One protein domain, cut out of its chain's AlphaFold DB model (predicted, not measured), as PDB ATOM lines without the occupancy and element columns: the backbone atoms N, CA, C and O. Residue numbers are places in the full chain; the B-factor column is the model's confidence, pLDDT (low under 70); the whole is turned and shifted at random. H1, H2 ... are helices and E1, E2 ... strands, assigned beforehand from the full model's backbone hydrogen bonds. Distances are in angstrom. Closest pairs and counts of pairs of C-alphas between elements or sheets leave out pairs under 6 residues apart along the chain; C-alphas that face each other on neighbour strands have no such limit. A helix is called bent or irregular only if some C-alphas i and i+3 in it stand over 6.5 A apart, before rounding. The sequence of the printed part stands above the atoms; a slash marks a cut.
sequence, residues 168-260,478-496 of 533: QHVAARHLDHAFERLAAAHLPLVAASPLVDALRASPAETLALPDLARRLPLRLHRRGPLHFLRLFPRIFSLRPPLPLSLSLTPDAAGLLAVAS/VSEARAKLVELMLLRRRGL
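Overview. This is residues 168 to 260 and 478 to 496 of the 533 residues of an uncharacterized protein of Digitaria exilis (UniProt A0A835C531). A small hairpin of two strands, E1 and E2, has short helices packed round it: H4 by E1, and H3 and H2b, the second arm of the bent helix H2, by E2. H5 and H6 pack on each other, H6 crosses the first arm, H2a, and residues 168 to 181, of which 168 to 171 belong to H1 and 177 to 181 to H2, stick out from this body. The printed part has 112 residues with six named helices and two named strands, in the order H1, H2, H3, H4, E1, E2, H5, H6; the class is mostly helix, and the sheet, E1 - E2, is antiparallel. It is only just compact, close to loose, with a radius of gyration of the C-alphas of 15.7 A, and spans 51 by 33 by 28 A, only just elongated.

Arrangement. E1, residues 236 to 239, and E2, residues 245 to 248, form a hairpin, antiparallel at 149 degrees, with N 237 and O 247 2.9 A apart and N 245 and O 239 3.1 A apart, both within hydrogen-bond range. Residues 207 to 208 pair antiparallel with residues 245 to 246 of E2. H4, residues 224 to 231, comes closest to E1 at the C-alphas of Leu 229 and Phe 236, 6.1 A apart. H2, residues 177 to 201, was assigned as one helix by its hydrogen bonds but is bent, C-alphas 191 and 194 being 7.4 A apart; its arms H2a, residues 177 to 191, and H2b, residues 194 to 201, stand at a steep tilt of 55 degrees. H2a is itself irregular, with C-alphas 185 and 188 7.0 A apart. The closest C-alphas of H2b and E2 are those of Leu 199 and Ser 247, 6.8 A apart. H3, residues 209 to 215, is near H2b, and its closest C-alpha to E2 is Leu 209, 6.5 A from that of Ser 245. H6, residues 478 to 490, touches H5, residues 250 to 257, opposite ways at a tilt of 37 degrees, only just steep; their closest C-alphas, Leu 255 and Ala 481, are 4.9 A apart. H6 also touches H2a, about perpendicular at 86 degrees, closest at the C-alphas of His 186 and Val 486, 6.4 A apart. Every O i to N i+4 pair is within hydrogen-bond range in H2b, H3, H4, H5 and H6, and 9 of 11 are in H2a; H1, residues 168 to 171, is too short for such a pair.

Along the chain. H1 begins at C-alpha 168, (-13.264, -1.125, 73.866). H2a is 21.5 A long, H6 18.5 A and H4 11.4 A; E1 measures 9.8 A and E2 10.4 A. H6 ends at C-alpha 490, (-37.743, 1.029, 55.030).

Size, cuts and confidence. Without residues 168 to 181 the body spans 35 by 31 by 22 A. Residues 261 to 477 are not printed, and C-alphas 260 and 478 are 6.6 A apart across the cut. Of the links printed whole, none is long. Confidence is under 70 at residues 203 to 222, 241 to 243 and 493 to 496.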
ATOM      1  N   GLN A 168     -12.727  -1.417  72.528       76.94
ATOM      2  CA  GLN A 168     -13.264  -1.125  73.866       76.94
ATOM      3  C   GLN A 168     -13.738   0.330  73.977       76.94
ATOM      4  O   GLN A 168     -14.808   0.586  74.523       76.94
ATOM      5  N   HIS A 169     -12.993   1.282  73.408       74.06
ATOM      6  CA  HIS A 169     -13.385   2.693  73.408       74.06
ATOM      7  C   HIS A 169     -14.625   2.951  72.531       74.06
ATOM      8  O   HIS A 169     -15.501   3.725  72.912       74.06
ATOM      9  N   VAL A 170     -14.771   2.229  71.411       78.44
ATOM     10  CA  VAL A 170     -16.026   2.173  70.644       78.44
ATOM     11  C   VAL A 170     -17.157   1.577  71.488       78.44
ATOM     12  O   VAL A 170     -18.245   2.144  71.502       78.44
ATOM     13  N   ALA A 171     -16.948   0.466  72.195       76.62
ATOM     14  CA  ALA A 171     -17.995  -0.172  72.997       76.62
ATOM     15  C   ALA A 171     -18.473   0.708  74.169       76.62
ATOM     16  O   ALA A 171     -19.672   0.780  74.424       76.62
ATOM     17  N   ALA A 172     -17.558   1.421  74.830       78.19
ATOM     18  CA  ALA A 172     -17.842   2.297  75.969       78.19
ATOM     19  C   ALA A 172     -18.396   3.689  75.589       78.19
ATOM     20  O   ALA A 172     -18.699   4.493  76.473       78.19
ATOM     21  N   ARG A 173     -18.512   4.011  74.292       81.56
ATOM     22  CA  ARG A 173     -19.001   5.322  73.831       81.56
ATOM     23  C   ARG A 173     -20.484   5.514  74.164       81.56
ATOM     24  O   ARG A 173     -21.280   4.581  74.082       81.56
ATOM     25  N   HIS A 174     -20.887   6.753  74.437       81.88
ATOM     26  CA  HIS A 174     -22.305   7.083  74.578       81.88
ATOM     27  C   HIS A 174     -23.036   6.864  73.242       81.88
ATOM     28  O   HIS A 174     -22.651   7.427  72.212       81.88
ATOM     29  N   LEU A 175     -24.078   6.033  73.254       84.44
ATOM     30  CA  LEU A 175     -24.872   5.720  72.069       84.44
ATOM     31  C   LEU A 175     -25.882   6.830  71.790       84.44
ATOM     32  O   LEU A 175     -26.601   7.260  72.684       84.44
ATOM     33  N   ASP A 176     -25.961   7.258  70.534       85.75
ATOM     34  CA  ASP A 176     -26.921   8.261  70.096       85.75
ATOM     35  C   ASP A 176     -27.975   7.586  69.218       85.75
ATOM     36  O   ASP A 176     -27.713   7.201  68.076       85.75
ATOM     37  N   HIS A 177     -29.172   7.394  69.772       86.19
ATOM     38  CA  HIS A 177     -30.229   6.633  69.112       86.19
ATOM     39  C   HIS A 177     -30.686   7.241  67.778       86.19
ATOM     40  O   HIS A 177     -31.183   6.495  66.934       86.19
ATOM     41  N   ALA A 178     -30.505   8.548  67.550       88.06
ATOM     42  CA  ALA A 178     -30.838   9.172  66.271       88.06
ATOM     43  C   ALA A 178     -29.868   8.711  65.170       88.06
ATOM     44  O   ALA A 178     -30.295   8.161  64.153       88.06
ATOM     45  N   PHE A 179     -28.560   8.834  65.407       88.75
ATOM     46  CA  PHE A 179     -27.538   8.401  64.450       88.75
ATOM     47  C   PHE A 179     -27.467   6.876  64.305       88.75
ATOM     48  O   PHE A 179     -27.272   6.375  63.202       88.75
ATOM     49  N   GLU A 180     -27.695   6.110  65.375       90.00
ATOM     50  CA  GLU A 180     -27.758   4.644  65.294       90.00
ATOM     51  C   GLU A 180     -28.973   4.164  64.478       90.00
ATOM     52  O   GLU A 180     -28.884   3.135  63.803       90.00
ATOM     53  N   ARG A 181     -30.094   4.907  64.490       88.50
ATOM     54  CA  ARG A 181     -31.242   4.670  63.597       88.50
ATOM     55  C   ARG A 181     -30.920   5.021  62.148       88.50
ATOM     56  O   ARG A 181     -31.256   4.226  61.275       88.50
ATOM     57  N   LEU A 182     -30.263   6.157  61.896       87.69
ATOM     58  CA  LEU A 182     -29.813   6.541  60.552       87.69
ATOM     59  C   LEU A 182     -28.862   5.484  59.977       87.69
ATOM     60  O   LEU A 182     -29.162   4.887  58.947       87.69
ATOM     61  N   ALA A 183     -27.787   5.143  60.693       88.00
ATOM     62  CA  ALA A 183     -26.851   4.092  60.294       88.00
ATOM     63  C   ALA A 183     -27.569   2.760  59.990       88.00
ATOM     64  O   ALA A 183     -27.327   2.140  58.952       88.00
ATOM     65  N   ALA A 184     -28.510   2.346  60.848       86.88
ATOM     66  CA  ALA A 184     -29.318   1.145  60.633       86.88
ATOM     67  C   ALA A 184     -30.243   1.219  59.399       86.88
ATOM     68  O   ALA A 184     -30.511   0.181  58.791       86.88
ATOM     69  N   ALA A 185     -30.714   2.409  59.019       86.75
ATOM     70  CA  ALA A 185     -31.548   2.625  57.839       86.75
ATOM     71  C   ALA A 185     -30.754   2.544  56.523       86.75
ATOM     72  O   ALA A 185     -31.274   2.008  55.548       86.75
ATOM     73  N   HIS A 186     -29.488   2.982  56.499       86.69
ATOM     74  CA  HIS A 186     -28.629   2.888  55.306       86.69
ATOM     75  C   HIS A 186     -28.066   1.472  55.053       86.69
ATOM     76  O   HIS A 186     -27.713   1.146  53.920       86.69
ATOM     77  N   LEU A 187     -28.011   0.594  56.065       85.75
ATOM     78  CA  LEU A 187     -27.467  -0.775  55.957       85.75
ATOM     79  C   LEU A 187     -27.994  -1.604  54.757       85.75
ATOM     80  O   LEU A 187     -27.179  -2.230  54.079       85.75
ATOM     81  N   PRO A 188     -29.310  -1.639  54.456       84.06
ATOM     82  CA  PRO A 188     -29.835  -2.354  53.293       84.06
ATOM     83  C   PRO A 188     -29.389  -1.747  51.956       84.06
ATOM     84  O   PRO A 188     -29.165  -2.499  51.010       84.06
ATOM     85  N   LEU A 189     -29.205  -0.423  51.887       85.94
ATOM     86  CA  LEU A 189     -28.741   0.267  50.680       85.94
ATOM     87  C   LEU A 189     -27.260  -0.020  50.427       85.94
ATOM     88  O   LEU A 189     -26.884  -0.358  49.309       85.94
ATOM     89  N   VAL A 190     -26.439   0.002  51.481       84.06
ATOM     90  CA  VAL A 190     -25.025  -0.403  51.417       84.06
ATOM     91  C   VAL A 190     -24.891  -1.868  50.987       84.06
ATOM     92  O   VAL A 190     -24.061  -2.181  50.137       84.06
ATOM     93  N   ALA A 191     -25.735  -2.766  51.510       82.31
ATOM     94  CA  ALA A 191     -25.765  -4.162  51.072       82.31
ATOM     95  C   ALA A 191     -26.170  -4.297  49.591       82.31
ATOM     96  O   ALA A 191     -25.578  -5.092  48.866       82.31
ATOM     97  N   ALA A 192     -27.147  -3.507  49.139       82.94
ATOM     98  CA  ALA A 192     -27.642  -3.510  47.766       82.94
ATOM     99  C   ALA A 192     -26.752  -2.777  46.749       82.94
ATOM    100  O   ALA A 192     -26.945  -2.991  45.556       82.94
ATOM    101  N   SER A 193     -25.802  -1.931  47.163       84.69
ATOM    102  CA  SER A 193     -25.022  -1.099  46.230       84.69
ATOM    103  C   SER A 193     -24.383  -1.897  45.081       84.69
ATOM    104  O   SER A 193     -24.653  -1.541  43.941       84.69
ATOM    105  N   PRO A 194     -23.675  -3.027  45.289       82.50
ATOM    106  CA  PRO A 194     -23.088  -3.781  44.174       82.50
ATOM    107  C   PRO A 194     -24.124  -4.279  43.150       82.50
ATOM    108  O   PRO A 194     -23.824  -4.425  41.968       82.50
ATOM    109  N   LEU A 195     -25.356  -4.530  43.601       83.19
ATOM    110  CA  LEU A 195     -26.472  -4.919  42.747       83.19
ATOM    111  C   LEU A 195     -27.045  -3.726  41.969       83.19
ATOM    112  O   LEU A 195     -27.288  -3.834  40.770       83.19
ATOM    113  N   VAL A 196     -27.266  -2.599  42.647       86.06
ATOM    114  CA  VAL A 196     -27.729  -1.355  42.015       86.06
ATOM    115  C   VAL A 196     -26.742  -0.922  40.931       86.06
ATOM    116  O   VAL A 196     -27.154  -0.601  39.821       86.06
ATOM    117  N   ASP A 197     -25.446  -1.004  41.220       82.94
ATOM    118  CA  ASP A 197     -24.358  -0.671  40.304       82.94
ATOM    119  C   ASP A 197     -24.382  -1.563  39.046       82.94
ATOM    120  O   ASP A 197     -24.296  -1.060  37.926       82.94
ATOM    121  N   ALA A 198     -24.589  -2.877  39.208       81.75
ATOM    122  CA  ALA A 198     -24.722  -3.811  38.087       81.75
ATOM    123  C   ALA A 198     -25.963  -3.529  37.217       81.75
ATOM    124  O   ALA A 198     -25.887  -3.626  35.995       81.75
ATOM    125  N   LEU A 199     -27.093  -3.155  37.831       82.50
ATOM    126  CA  LEU A 199     -28.321  -2.792  37.113       82.50
ATOM    127  C   LEU A 199     -28.176  -1.458  36.359       82.50
ATOM    128  O   LEU A 199     -28.666  -1.339  35.240       82.50
ATOM    129  N   ARG A 200     -27.461  -0.475  36.925       80.94
ATOM    130  CA  ARG A 200     -27.170   0.812  36.263       80.94
ATOM    131  C   ARG A 200     -26.216   0.665  35.078       80.94
ATOM    132  O   ARG A 200     -26.387   1.358  34.083       80.94
ATOM    133  N   ALA A 201     -25.254  -0.257  35.153       80.00
ATOM    134  CA  ALA A 201     -24.350  -0.570  34.043       80.00
ATOM    135  C   ALA A 201     -25.034  -1.314  32.873       80.00
ATOM    136  O   ALA A 201     -24.491  -1.353  31.767       80.00
ATOM    137  N   SER A 202     -26.215  -1.900  33.100       74.44
ATOM    138  CA  SER A 202     -26.977  -2.683  32.116       74.44
ATOM    139  C   SER A 202     -28.440  -2.210  32.016       74.44
ATOM    140  O   SER A 202     -29.350  -2.999  32.254       74.44
ATOM    141  N   PRO A 203     -28.711  -0.942  31.642       64.50
ATOM    142  CA  PRO A 203     -30.064  -0.376  31.693       64.50
ATOM    143  C   PRO A 203     -31.018  -0.955  30.631       64.50
ATOM    144  O   PRO A 203     -32.231  -0.913  30.812       64.50
ATOM    145  N   ALA A 204     -30.479  -1.490  29.530       57.62
ATOM    146  CA  ALA A 204     -31.251  -2.038  28.410       57.62
ATOM    147  C   ALA A 204     -31.543  -3.548  28.528       57.62
ATOM    148  O   ALA A 204     -32.450  -4.048  27.868       57.62
ATOM    149  N   GLU A 205     -30.793  -4.279  29.357       61.31
ATOM    150  CA  GLU A 205     -30.929  -5.730  29.517       61.31
ATOM    151  C   GLU A 205     -31.437  -6.046  30.922       61.31
ATOM    152  O   GLU A 205     -30.752  -5.815  31.918       61.31
ATOM    153  N   THR A 206     -32.629  -6.637  31.025       65.44
ATOM    154  CA  THR A 206     -33.085  -7.199  32.298       65.44
ATOM    155  C   THR A 206     -32.157  -8.328  32.726       65.44
ATOM    156  O   THR A 206     -32.167  -9.401  32.121       65.44
ATOM    157  N   LEU A 207     -31.380  -8.112  33.787       65.44
ATOM    158  CA  LEU A 207     -30.414  -9.100  34.245       65.44
ATOM    159  C   LEU A 207     -31.132 -10.350  34.768       65.44
ATOM    160  O   LEU A 207     -31.911 -10.289  35.723       65.44
ATOM    161  N   ALA A 208     -30.830 -11.494  34.154       68.56
ATOM    162  CA  ALA A 208     -31.254 -12.792  34.648       68.56
ATOM    163  C   ALA A 208     -30.570 -13.071  35.994       68.56
ATOM    164  O   ALA A 208     -29.342 -13.017  36.122       68.56
ATOM    165  N   LEU A 209     -31.365 -13.400  37.016       67.44
ATOM    166  CA  LEU A 209     -30.854 -13.629  38.370       67.44
ATOM    167  C   LEU A 209     -29.692 -14.655  38.466       67.44
ATOM    168  O   LEU A 209     -28.780 -14.416  39.262       67.44
ATOM    169  N   PRO A 210     -29.657 -15.768  37.696       65.62
ATOM    170  CA  PRO A 210     -28.533 -16.706  37.737       65.62
ATOM    171  C   PRO A 210     -27.195 -16.073  37.331       65.62
ATOM    172  O   PRO A 210     -26.177 -16.335  37.968       65.62
ATOM    173  N   ASP A 211     -27.184 -15.199  36.322       65.00
ATOM    174  CA  ASP A 211     -25.957 -14.543  35.854       65.00
ATOM    175  C   ASP A 211     -25.480 -13.466  36.815       65.00
ATOM    176  O   ASP A 211     -24.284 -13.324  37.062       65.00
ATOM    177  N   LEU A 212     -26.418 -12.763  37.438       66.56
ATOM    178  CA  LEU A 212     -26.136 -11.840  38.524       66.56
ATOM    179  C   LEU A 212     -25.511 -12.558  39.738       66.56
ATOM    180  O   LEU A 212     -24.535 -12.066  40.302       66.56
ATOM    181  N   ALA A 213     -26.024 -13.736  40.111       65.25
ATOM    182  CA  ALA A 213     -25.483 -14.547  41.207       65.25
ATOM    183  C   ALA A 213     -24.098 -15.152  40.894       65.25
ATOM    184  O   ALA A 213     -23.314 -15.373  41.814       65.25
ATOM    185  N   ARG A 214     -23.777 -15.385  39.612       65.31
ATOM    186  CA  ARG A 214     -22.421 -15.742  39.151       65.31
ATOM    187  C   ARG A 214     -21.467 -14.544  39.180       65.31
ATOM    188  O   ARG A 214     -20.308 -14.698  39.547       65.31
ATOM    189  N   ARG A 215     -21.937 -13.360  38.768       63.53
ATOM    190  CA  ARG A 215     -21.119 -12.136  38.636       63.53
ATOM    191  C   ARG A 215     -20.833 -11.443  39.965       63.53
ATOM    192  O   ARG A 215     -19.806 -10.779  40.078       63.53
ATOM    193  N   LEU A 216     -21.720 -11.566  40.953       63.88
ATOM    194  CA  LEU A 216     -21.558 -10.948  42.266       63.88
ATOM    195  C   LEU A 216     -21.755 -11.968  43.396       63.88
ATOM    196  O   LEU A 216     -22.799 -12.621  43.442       63.88
ATOM    197  N   PRO A 217     -20.842 -12.033  44.388       60.41
ATOM    198  CA  PRO A 217     -21.074 -12.759  45.632       60.41
ATOM    199  C   PRO A 217     -22.106 -11.998  46.481       60.41
ATOM    200  O   PRO A 217     -21.773 -11.311  47.448       60.41
ATOM    201  N   LEU A 218     -23.381 -12.105  46.097       63.78
ATOM    202  CA  LEU A 218     -24.530 -11.422  46.694       63.78
ATOM    203  C   LEU A 218     -24.856 -11.966  48.092       63.78
ATOM    204  O   LEU A 218     -25.914 -12.545  48.340       63.78
ATOM    205  N   ARG A 219     -23.974 -11.709  49.061       64.69
ATOM    206  CA  ARG A 219     -24.194 -11.981  50.489       64.69
ATOM    207  C   ARG A 219     -25.143 -10.940  51.120       64.69
ATOM    208  O   ARG A 219     -24.883 -10.415  52.200       64.69
ATOM    209  N   LEU A 220     -26.243 -10.654  50.414       69.44
ATOM    210  CA  LEU A 220     -27.253  -9.630  50.703       69.44
ATOM    211  C   LEU A 220     -28.050  -9.926  51.978       69.44
ATOM    212  O   LEU A 220     -28.407  -9.009  52.706       69.44
ATOM    213  N   HIS A 221     -28.355 -11.197  52.247       69.25
ATOM    214  CA  HIS A 221     -29.113 -11.623  53.423       69.25
ATOM    215  C   HIS A 221     -28.811 -13.091  53.760       69.25
ATOM    216  O   HIS A 221     -28.550 -13.884  52.856       69.25
ATOM    217  N   ARG A 222     -28.926 -13.490  55.039       68.81
ATOM    218  CA  ARG A 222     -28.736 -14.892  55.486       68.81
ATOM    219  C   ARG A 222     -29.603 -15.904  54.725       68.81
ATOM    220  O   ARG A 222     -29.163 -17.013  54.468       68.81
ATOM    221  N   ARG A 223     -30.824 -15.510  54.344       70.00
ATOM    222  CA  ARG A 223     -31.778 -16.324  53.554       70.00
ATOM    223  C   ARG A 223     -31.588 -16.207  52.025       70.00
ATOM    224  O   ARG A 223     -32.506 -16.508  51.270       70.00
ATOM    225  N   GLY A 224     -30.434 -15.717  51.572       75.44
ATOM    226  CA  GLY A 224     -30.064 -15.602  50.159       75.44
ATOM    227  C   GLY A 224     -30.634 -14.382  49.405       75.44
ATOM    228  O   GLY A 224     -31.486 -13.655  49.933       75.44
ATOM    229  N   PRO A 225     -30.178 -14.151  48.152       75.94
ATOM    230  CA  PRO A 225     -30.529 -12.969  47.353       75.94
ATOM    231  C   PRO A 225     -32.027 -12.844  47.050       75.94
ATOM    232  O   PRO A 225     -32.595 -11.766  47.192       75.94
ATOM    233  N   LEU A 226     -32.698 -13.947  46.697       79.00
ATOM    234  CA  LEU A 226     -34.133 -13.949  46.381       79.00
ATOM    235  C   LEU A 226     -35.002 -13.445  47.537       79.00
ATOM    236  O   LEU A 226     -35.974 -12.724  47.315       79.00
ATOM    237  N   HIS A 227     -34.651 -13.802  48.775       80.38
ATOM    238  CA  HIS A 227     -35.367 -13.318  49.950       80.38
ATOM    239  C   HIS A 227     -35.147 -11.815  50.154       80.38
ATOM    240  O   HIS A 227     -36.099 -11.110  50.471       80.38
ATOM    241  N   PHE A 228     -33.927 -11.314  49.921       82.69
ATOM    242  CA  PHE A 228     -33.641  -9.878  49.953       82.69
ATOM    243  C   PHE A 228     -34.510  -9.120  48.941       82.69
ATOM    244  O   PHE A 228     -35.242  -8.218  49.325       82.69
ATOM    245  N   LEU A 229     -34.519  -9.534  47.671       83.62
ATOM    246  CA  LEU A 229     -35.292  -8.858  46.619       83.62
ATOM    247  C   LEU A 229     -36.797  -8.815  46.941       83.62
ATOM    248  O   LEU A 229     -37.428  -7.768  46.823       83.62
ATOM    249  N   ARG A 230     -37.360  -9.916  47.460       82.56
ATOM    250  CA  ARG A 230     -38.770  -9.988  47.896       82.56
ATOM    251  C   ARG A 230     -39.099  -9.138  49.135       82.56
ATOM    252  O   ARG A 230     -40.275  -8.842  49.354       82.56
ATOM    253  N   LEU A 231     -38.110  -8.745  49.946       83.12
ATOM    254  CA  LEU A 231     -38.305  -7.820  51.073       83.12
ATOM    255  C   LEU A 231     -38.438  -6.358  50.619       83.12
ATOM    256  O   LEU A 231     -39.127  -5.594  51.298       83.12
ATOM    257  N   PHE A 232     -37.828  -5.984  49.487       85.31
ATOM    258  CA  PHE A 232     -37.752  -4.605  48.977       85.31
ATOM    259  C   PHE A 232     -38.408  -4.435  47.583       85.31
ATOM    260  O   PHE A 232     -37.767  -3.920  46.661       85.31
ATOM    261  N   PRO A 233     -39.694  -4.808  47.405       84.50
ATOM    262  CA  PRO A 233     -40.367  -4.774  46.100       84.50
ATOM    263  C   PRO A 233     -40.560  -3.358  45.535       84.50
ATOM    264  O   PRO A 233     -40.877  -3.203  44.365       84.50
ATOM    265  N   ARG A 234     -40.382  -2.312  46.356       84.94
ATOM    266  CA  ARG A 234     -40.457  -0.909  45.919       84.94
ATOM    267  C   ARG A 234     -39.231  -0.452  45.134       84.94
ATOM    268  O   ARG A 234     -39.323   0.534  44.418       84.94
ATOM    269  N   ILE A 235     -38.107  -1.162  45.232       85.88
ATOM    270  CA  ILE A 235     -36.851  -0.810  44.539       85.88
ATOM    271  C   ILE A 235     -36.477  -1.850  43.490       85.88
ATOM    272  O   ILE A 235     -35.933  -1.493  42.448       85.88
ATOM    273  N   PHE A 236     -36.787  -3.120  43.753       86.94
ATOM    274  CA  PHE A 236     -36.487  -4.230  42.861       86.94
ATOM    275  C   PHE A 236     -37.773  -4.830  42.302       86.94
ATOM    276  O   PHE A 236     -38.563  -5.423  43.039       86.94
ATOM    277  N   SER A 237     -37.935  -4.729  40.986       84.88
ATOM    278  CA  SER A 237     -38.982  -5.417  40.240       84.88
ATOM    279  C   SER A 237     -38.457  -6.767  39.750       84.88
ATOM    280  O   SER A 237     -37.424  -6.844  39.083       84.88
ATOM    281  N   LEU A 238     -39.164  -7.838  40.108       84.25
ATOM    282  CA  LEU A 238     -38.905  -9.205  39.658       84.25
ATOM    283  C   LEU A 238     -40.010  -9.611  38.687       84.25
ATOM    284  O   LEU A 238     -41.160  -9.750  39.107       84.25
ATOM    285  N   ARG A 239     -39.669  -9.829  37.415       79.19
ATOM    286  CA  ARG A 239     -40.628 -10.221  36.376       79.19
ATOM    287  C   ARG A 239     -40.443 -11.693  35.950       79.19
ATOM    288  O   ARG A 239     -39.304 -12.141  35.785       79.19
ATOM    289  N   PRO A 240     -41.539 -12.466  35.805       74.88
ATOM    290  CA  PRO A 240     -41.537 -13.754  35.105       74.88
ATOM    291  C   PRO A 240     -41.475 -13.538  33.573       74.88
ATOM    292  O   PRO A 240     -41.702 -12.410  33.129       74.88
ATOM    293  N   PRO A 241     -41.222 -14.577  32.747       68.69
ATOM    294  CA  PRO A 241     -41.004 -15.994  33.083       68.69
ATOM    295  C   PRO A 241     -39.609 -16.285  33.673       68.69
ATOM    296  O   PRO A 241     -38.853 -15.375  34.004       68.69
ATOM    297  N   LEU A 242     -39.290 -17.568  33.884       69.25
ATOM    298  CA  LEU A 242     -37.950 -18.014  34.283       69.25
ATOM    299  C   LEU A 242     -36.991 -18.013  33.071       69.25
ATOM    300  O   LEU A 242     -37.414 -18.429  31.995       69.25
ATOM    301  N   PRO A 243     -35.706 -17.629  33.234       67.62
ATOM    302  CA  PRO A 243     -35.078 -17.127  34.459       67.62
ATOM    303  C   PRO A 243     -35.584 -15.725  34.833       67.62
ATOM    304  O   PRO A 243     -35.725 -14.865  33.973       67.62
ATOM    305  N   LEU A 244     -35.829 -15.498  36.131       75.81
ATOM    306  CA  LEU A 244     -36.414 -14.244  36.616       75.81
ATOM    307  C   LEU A 244     -35.587 -13.037  36.165       75.81
ATOM    308  O   LEU A 244     -34.392 -12.948  36.468       75.81
ATOM    309  N   SER A 245     -36.265 -12.103  35.502       78.88
ATOM    310  CA  SER A 245     -35.705 -10.819  35.098       78.88
ATOM    311  C   SER A 245     -35.755  -9.848  36.274       78.88
ATOM    312  O   SER A 245     -36.804  -9.647  36.893       78.88
ATOM    313  N   LEU A 246     -34.610  -9.248  36.595       83.12
ATOM    314  CA  LEU A 246     -34.495  -8.209  37.610       83.12
ATOM    315  C   LEU A 246     -34.336  -6.839  36.947       83.12
ATOM    316  O   LEU A 246     -33.474  -6.654  36.089       83.12
ATOM    317  N   SER A 247     -35.130  -5.866  37.389       84.00
ATOM    318  CA  SER A 247     -34.941  -4.452  37.064       84.00
ATOM    319  C   SER A 247     -35.171  -3.571  38.291       84.00
ATOM    320  O   SER A 247     -35.757  -4.000  39.287       84.00
ATOM    321  N   LEU A 248     -34.720  -2.319  38.223       86.69
ATOM    322  CA  LEU A 248     -35.137  -1.296  39.178       86.69
ATOM    323  C   LEU A 248     -36.595  -0.888  38.896       86.69
ATOM    324  O   LEU A 248     -37.060  -0.965  37.756       86.69
ATOM    325  N   THR A 249     -37.322  -0.477  39.932       89.31
ATOM    326  CA  THR A 249     -38.627   0.199  39.800       89.31
ATOM    327  C   THR A 249     -38.429   1.591  39.178       89.31
ATOM    328  O   THR A 249     -37.407   2.207  39.493       89.31
ATOM    329  N   PRO A 250     -39.366   2.137  38.372       87.56
ATOM    330  CA  PRO A 250     -39.247   3.489  37.813       87.56
ATOM    331  C   PRO A 250     -38.910   4.562  38.857       87.56
ATOM    332  O   PRO A 250     -37.944   5.296  38.671       87.56
ATOM    333  N   ASP A 251     -39.604   4.572  39.999       88.31
ATOM    334  CA  ASP A 251     -39.348   5.495  41.116       88.31
ATOM    335  C   ASP A 251     -37.893   5.413  41.604       88.31
ATOM    336  O   ASP A 251     -37.203   6.419  41.758       88.31
ATOM    337  N   ALA A 252     -37.398   4.190  41.819       88.69
ATOM    338  CA  ALA A 252     -36.043   3.954  42.297       88.69
ATOM    339  C   ALA A 252     -34.995   4.325  41.240       88.69
ATOM    340  O   ALA A 252     -33.961   4.882  41.596       88.69
ATOM    341  N   ALA A 253     -35.260   4.057  39.959       87.56
ATOM    342  CA  ALA A 253     -34.397   4.458  38.852       87.56
ATOM    343  C   ALA A 253     -34.321   5.989  38.716       87.56
ATOM    344  O   ALA A 253     -33.224   6.523  38.587       87.56
ATOM    345  N   GLY A 254     -35.454   6.693  38.834       87.94
ATOM    346  CA  GLY A 254     -35.517   8.157  38.820       87.94
ATOM    347  C   GLY A 254     -34.742   8.788  39.979       87.94
ATOM    348  O   GLY A 254     -33.884   9.634  39.750       87.94
ATOM    349  N   LEU A 255     -34.956   8.314  41.212       89.62
ATOM    350  CA  LEU A 255     -34.191   8.767  42.386       89.62
ATOM    351  C   LEU A 255     -32.689   8.472  42.259       89.62
ATOM    352  O   LEU A 255     -31.856   9.256  42.703       89.62
ATOM    353  N   LEU A 256     -32.324   7.342  41.652       86.25
ATOM    354  CA  LEU A 256     -30.930   6.976  41.412       86.25
ATOM    355  C   LEU A 256     -30.272   7.832  40.315       86.25
ATOM    356  O   LEU A 256     -29.062   8.052  40.388       86.25
ATOM    357  N   ALA A 257     -31.032   8.301  39.325       85.38
ATOM    358  CA  ALA A 257     -30.538   9.133  38.227       85.38
ATOM    359  C   ALA A 257     -30.173  10.568  38.654       85.38
ATOM    360  O   ALA A 257     -29.413  11.223  37.945       85.38
ATOM    361  N   VAL A 258     -30.655  11.040  39.811       85.88
ATOM    362  CA  VAL A 258     -30.293  12.356  40.363       85.88
ATOM    363  C   VAL A 258     -28.797  12.393  40.705       85.88
ATOM    364  O   VAL A 258     -28.336  11.731  41.641       85.88
ATOM    365  N   ALA A 259     -28.045  13.194  39.954       82.44
ATOM    366  CA  ALA A 259     -26.618  13.444  40.130       82.44
ATOM    367  C   ALA A 259     -26.362  14.946  40.340       82.44
ATOM    368  O   ALA A 259     -27.185  15.778  39.965       82.44
ATOM    369  N   SER A 260     -25.226  15.300  40.943       84.06
ATOM    370  CA  SER A 260     -24.806  16.704  41.031       84.06
ATOM    371  C   SER A 260     -24.425  17.239  39.651       84.06
ATOM    372  O   SER A 260     -23.954  16.480  38.801       84.06
ATOM    373  N   VAL A 478     -29.510  15.543  45.473       89.88
ATOM    374  CA  VAL A 478     -28.926  14.191  45.558       89.88
ATOM    375  C   VAL A 478     -29.079  13.582  46.963       89.88
ATOM    376  O   VAL A 478     -29.242  12.369  47.101       89.88
ATOM    377  N   SER A 479     -29.044  14.400  48.022       90.12
ATOM    378  CA  SER A 479     -29.263  13.931  49.400       90.12
ATOM    379  C   SER A 479     -30.727  13.571  49.646       90.12
ATOM    380  O   SER A 479     -31.009  12.544  50.263       90.12
ATOM    381  N   GLU A 480     -31.663  14.350  49.098       91.31
ATOM    382  CA  GLU A 480     -33.087  14.043  49.189       91.31
ATOM    383  C   GLU A 480     -33.443  12.789  48.401       91.31
ATOM    384  O   GLU A 480     -34.211  11.958  48.881       91.31
ATOM    385  N   ALA A 481     -32.872  12.630  47.206       91.50
ATOM    386  CA  ALA A 481     -33.097  11.460  46.375       91.50
ATOM    387  C   ALA A 481     -32.621  10.174  47.076       91.50
ATOM    388  O   ALA A 481     -33.330   9.165  47.087       91.50
ATOM    389  N   ARG A 482     -31.471  10.230  47.766       91.00
ATOM    390  CA  ARG A 482     -30.978   9.138  48.625       91.00
ATOM    391  C   ARG A 482     -31.849   8.909  49.852       91.00
ATOM    392  O   ARG A 482     -32.148   7.757  50.155       91.00
ATOM    393  N   ALA A 483     -32.302   9.965  50.529       90.25
ATOM    394  CA  ALA A 483     -33.200   9.845  51.675       90.25
ATOM    395  C   ALA A 483     -34.528   9.168  51.282       90.25
ATOM    396  O   ALA A 483     -34.943   8.211  51.936       90.25
ATOM    397  N   LYS A 484     -35.128   9.580  50.156       91.06
ATOM    398  CA  LYS A 484     -36.318   8.955  49.549       91.06
ATOM    399  C   LYS A 484     -36.050   7.488  49.171       91.06
ATOM    400  O   LYS A 484     -36.871   6.618  49.449       91.06
ATOM    401  N   LEU A 485     -34.874   7.163  48.624       89.75
ATOM    402  CA  LEU A 485     -34.489   5.775  48.323       89.75
ATOM    403  C   LEU A 485     -34.346   4.908  49.592       89.75
ATOM    404  O   LEU A 485     -34.765   3.749  49.602       89.75
ATOM    405  N   VAL A 486     -33.797   5.459  50.678       89.62
ATOM    406  CA  VAL A 486     -33.737   4.791  51.990       89.62
ATOM    407  C   VAL A 486     -35.139   4.602  52.572       89.62
ATOM    408  O   VAL A 486     -35.440   3.528  53.088       89.62
ATOM    409  N   GLU A 487     -36.034   5.580  52.433       89.25
ATOM    410  CA  GLU A 487     -37.439   5.454  52.830       89.25
ATOM    411  C   GLU A 487     -38.150   4.319  52.069       89.25
ATOM    412  O   GLU A 487     -38.766   3.449  52.691       89.25
ATOM    413  N   LEU A 488     -37.965   4.224  50.746       88.38
ATOM    414  CA  LEU A 488     -38.453   3.096  49.944       88.38
ATOM    415  C   LEU A 488     -37.879   1.741  50.411       88.38
ATOM    416  O   LEU A 488     -38.581   0.729  50.333       88.38
ATOM    417  N   MET A 489     -36.649   1.700  50.945       84.69
ATOM    418  CA  MET A 489     -36.095   0.496  51.589       84.69
ATOM    419  C   MET A 489     -36.709   0.198  52.959       84.69
ATOM    420  O   MET A 489     -36.843  -0.971  53.326       84.69
ATOM    421  N   LEU A 490     -37.077   1.213  53.739       84.00
ATOM    422  CA  LEU A 490     -37.743   1.029  55.030       84.00
ATOM    423  C   LEU A 490     -39.188   0.530  54.861       84.00
ATOM    424  O   LEU A 490     -39.652  -0.270  55.677       84.00
ATOM    425  N   LEU A 491     -39.857   0.900  53.765       82.25
ATOM    426  CA  LEU A 491     -41.189   0.432  53.352       82.25
ATOM    427  C   LEU A 491     -41.197  -1.023  52.823       82.25
ATOM    428  O   LEU A 491     -41.749  -1.332  51.762       82.25
ATOM    429  N   ARG A 492     -40.596  -1.935  53.595       77.12
ATOM    430  CA  ARG A 492     -40.492  -3.375  53.312       77.12
ATOM    431  C   ARG A 492     -41.852  -4.055  53.180       77.12
ATOM    432  O   ARG A 492     -42.837  -3.652  53.804       77.12
ATOM    433  N   ARG A 493     -41.885  -5.183  52.460       66.19
ATOM    434  CA  ARG A 493     -43.067  -6.058  52.410       66.19
ATOM    435  C   ARG A 493     -43.369  -6.619  53.808       66.19
ATOM    436  O   ARG A 493     -42.649  -7.486  54.312       66.19
ATOM    437  N   ARG A 494     -44.439  -6.111  54.431       56.34
ATOM    438  CA  ARG A 494     -44.947  -6.582  55.732       56.34
ATOM    439  C   ARG A 494     -45.258  -8.087  55.643       56.34
ATOM    440  O   ARG A 494     -45.695  -8.566  54.599       56.34
ATOM    441  N   GLY A 495     -44.968  -8.837  56.708       54.44
ATOM    442  CA  GLY A 495     -45.174 -10.294  56.770       54.44
ATOM    443  C   GLY A 495     -44.021 -11.184  56.269       54.44
ATOM    444  O   GLY A 495     -44.136 -12.399  56.365       54.44
ATOM    445  N   LEU A 496     -42.900 -10.637  55.770       54.62
ATOM    446  CA  LEU A 496     -41.729 -11.442  55.349       54.62
ATOM    447  C   LEU A 496     -40.495 -11.359  56.273       54.62
ATOM    448  O   LEU A 496     -39.521 -12.082  56.048       54.62
TER     449      LEU A 496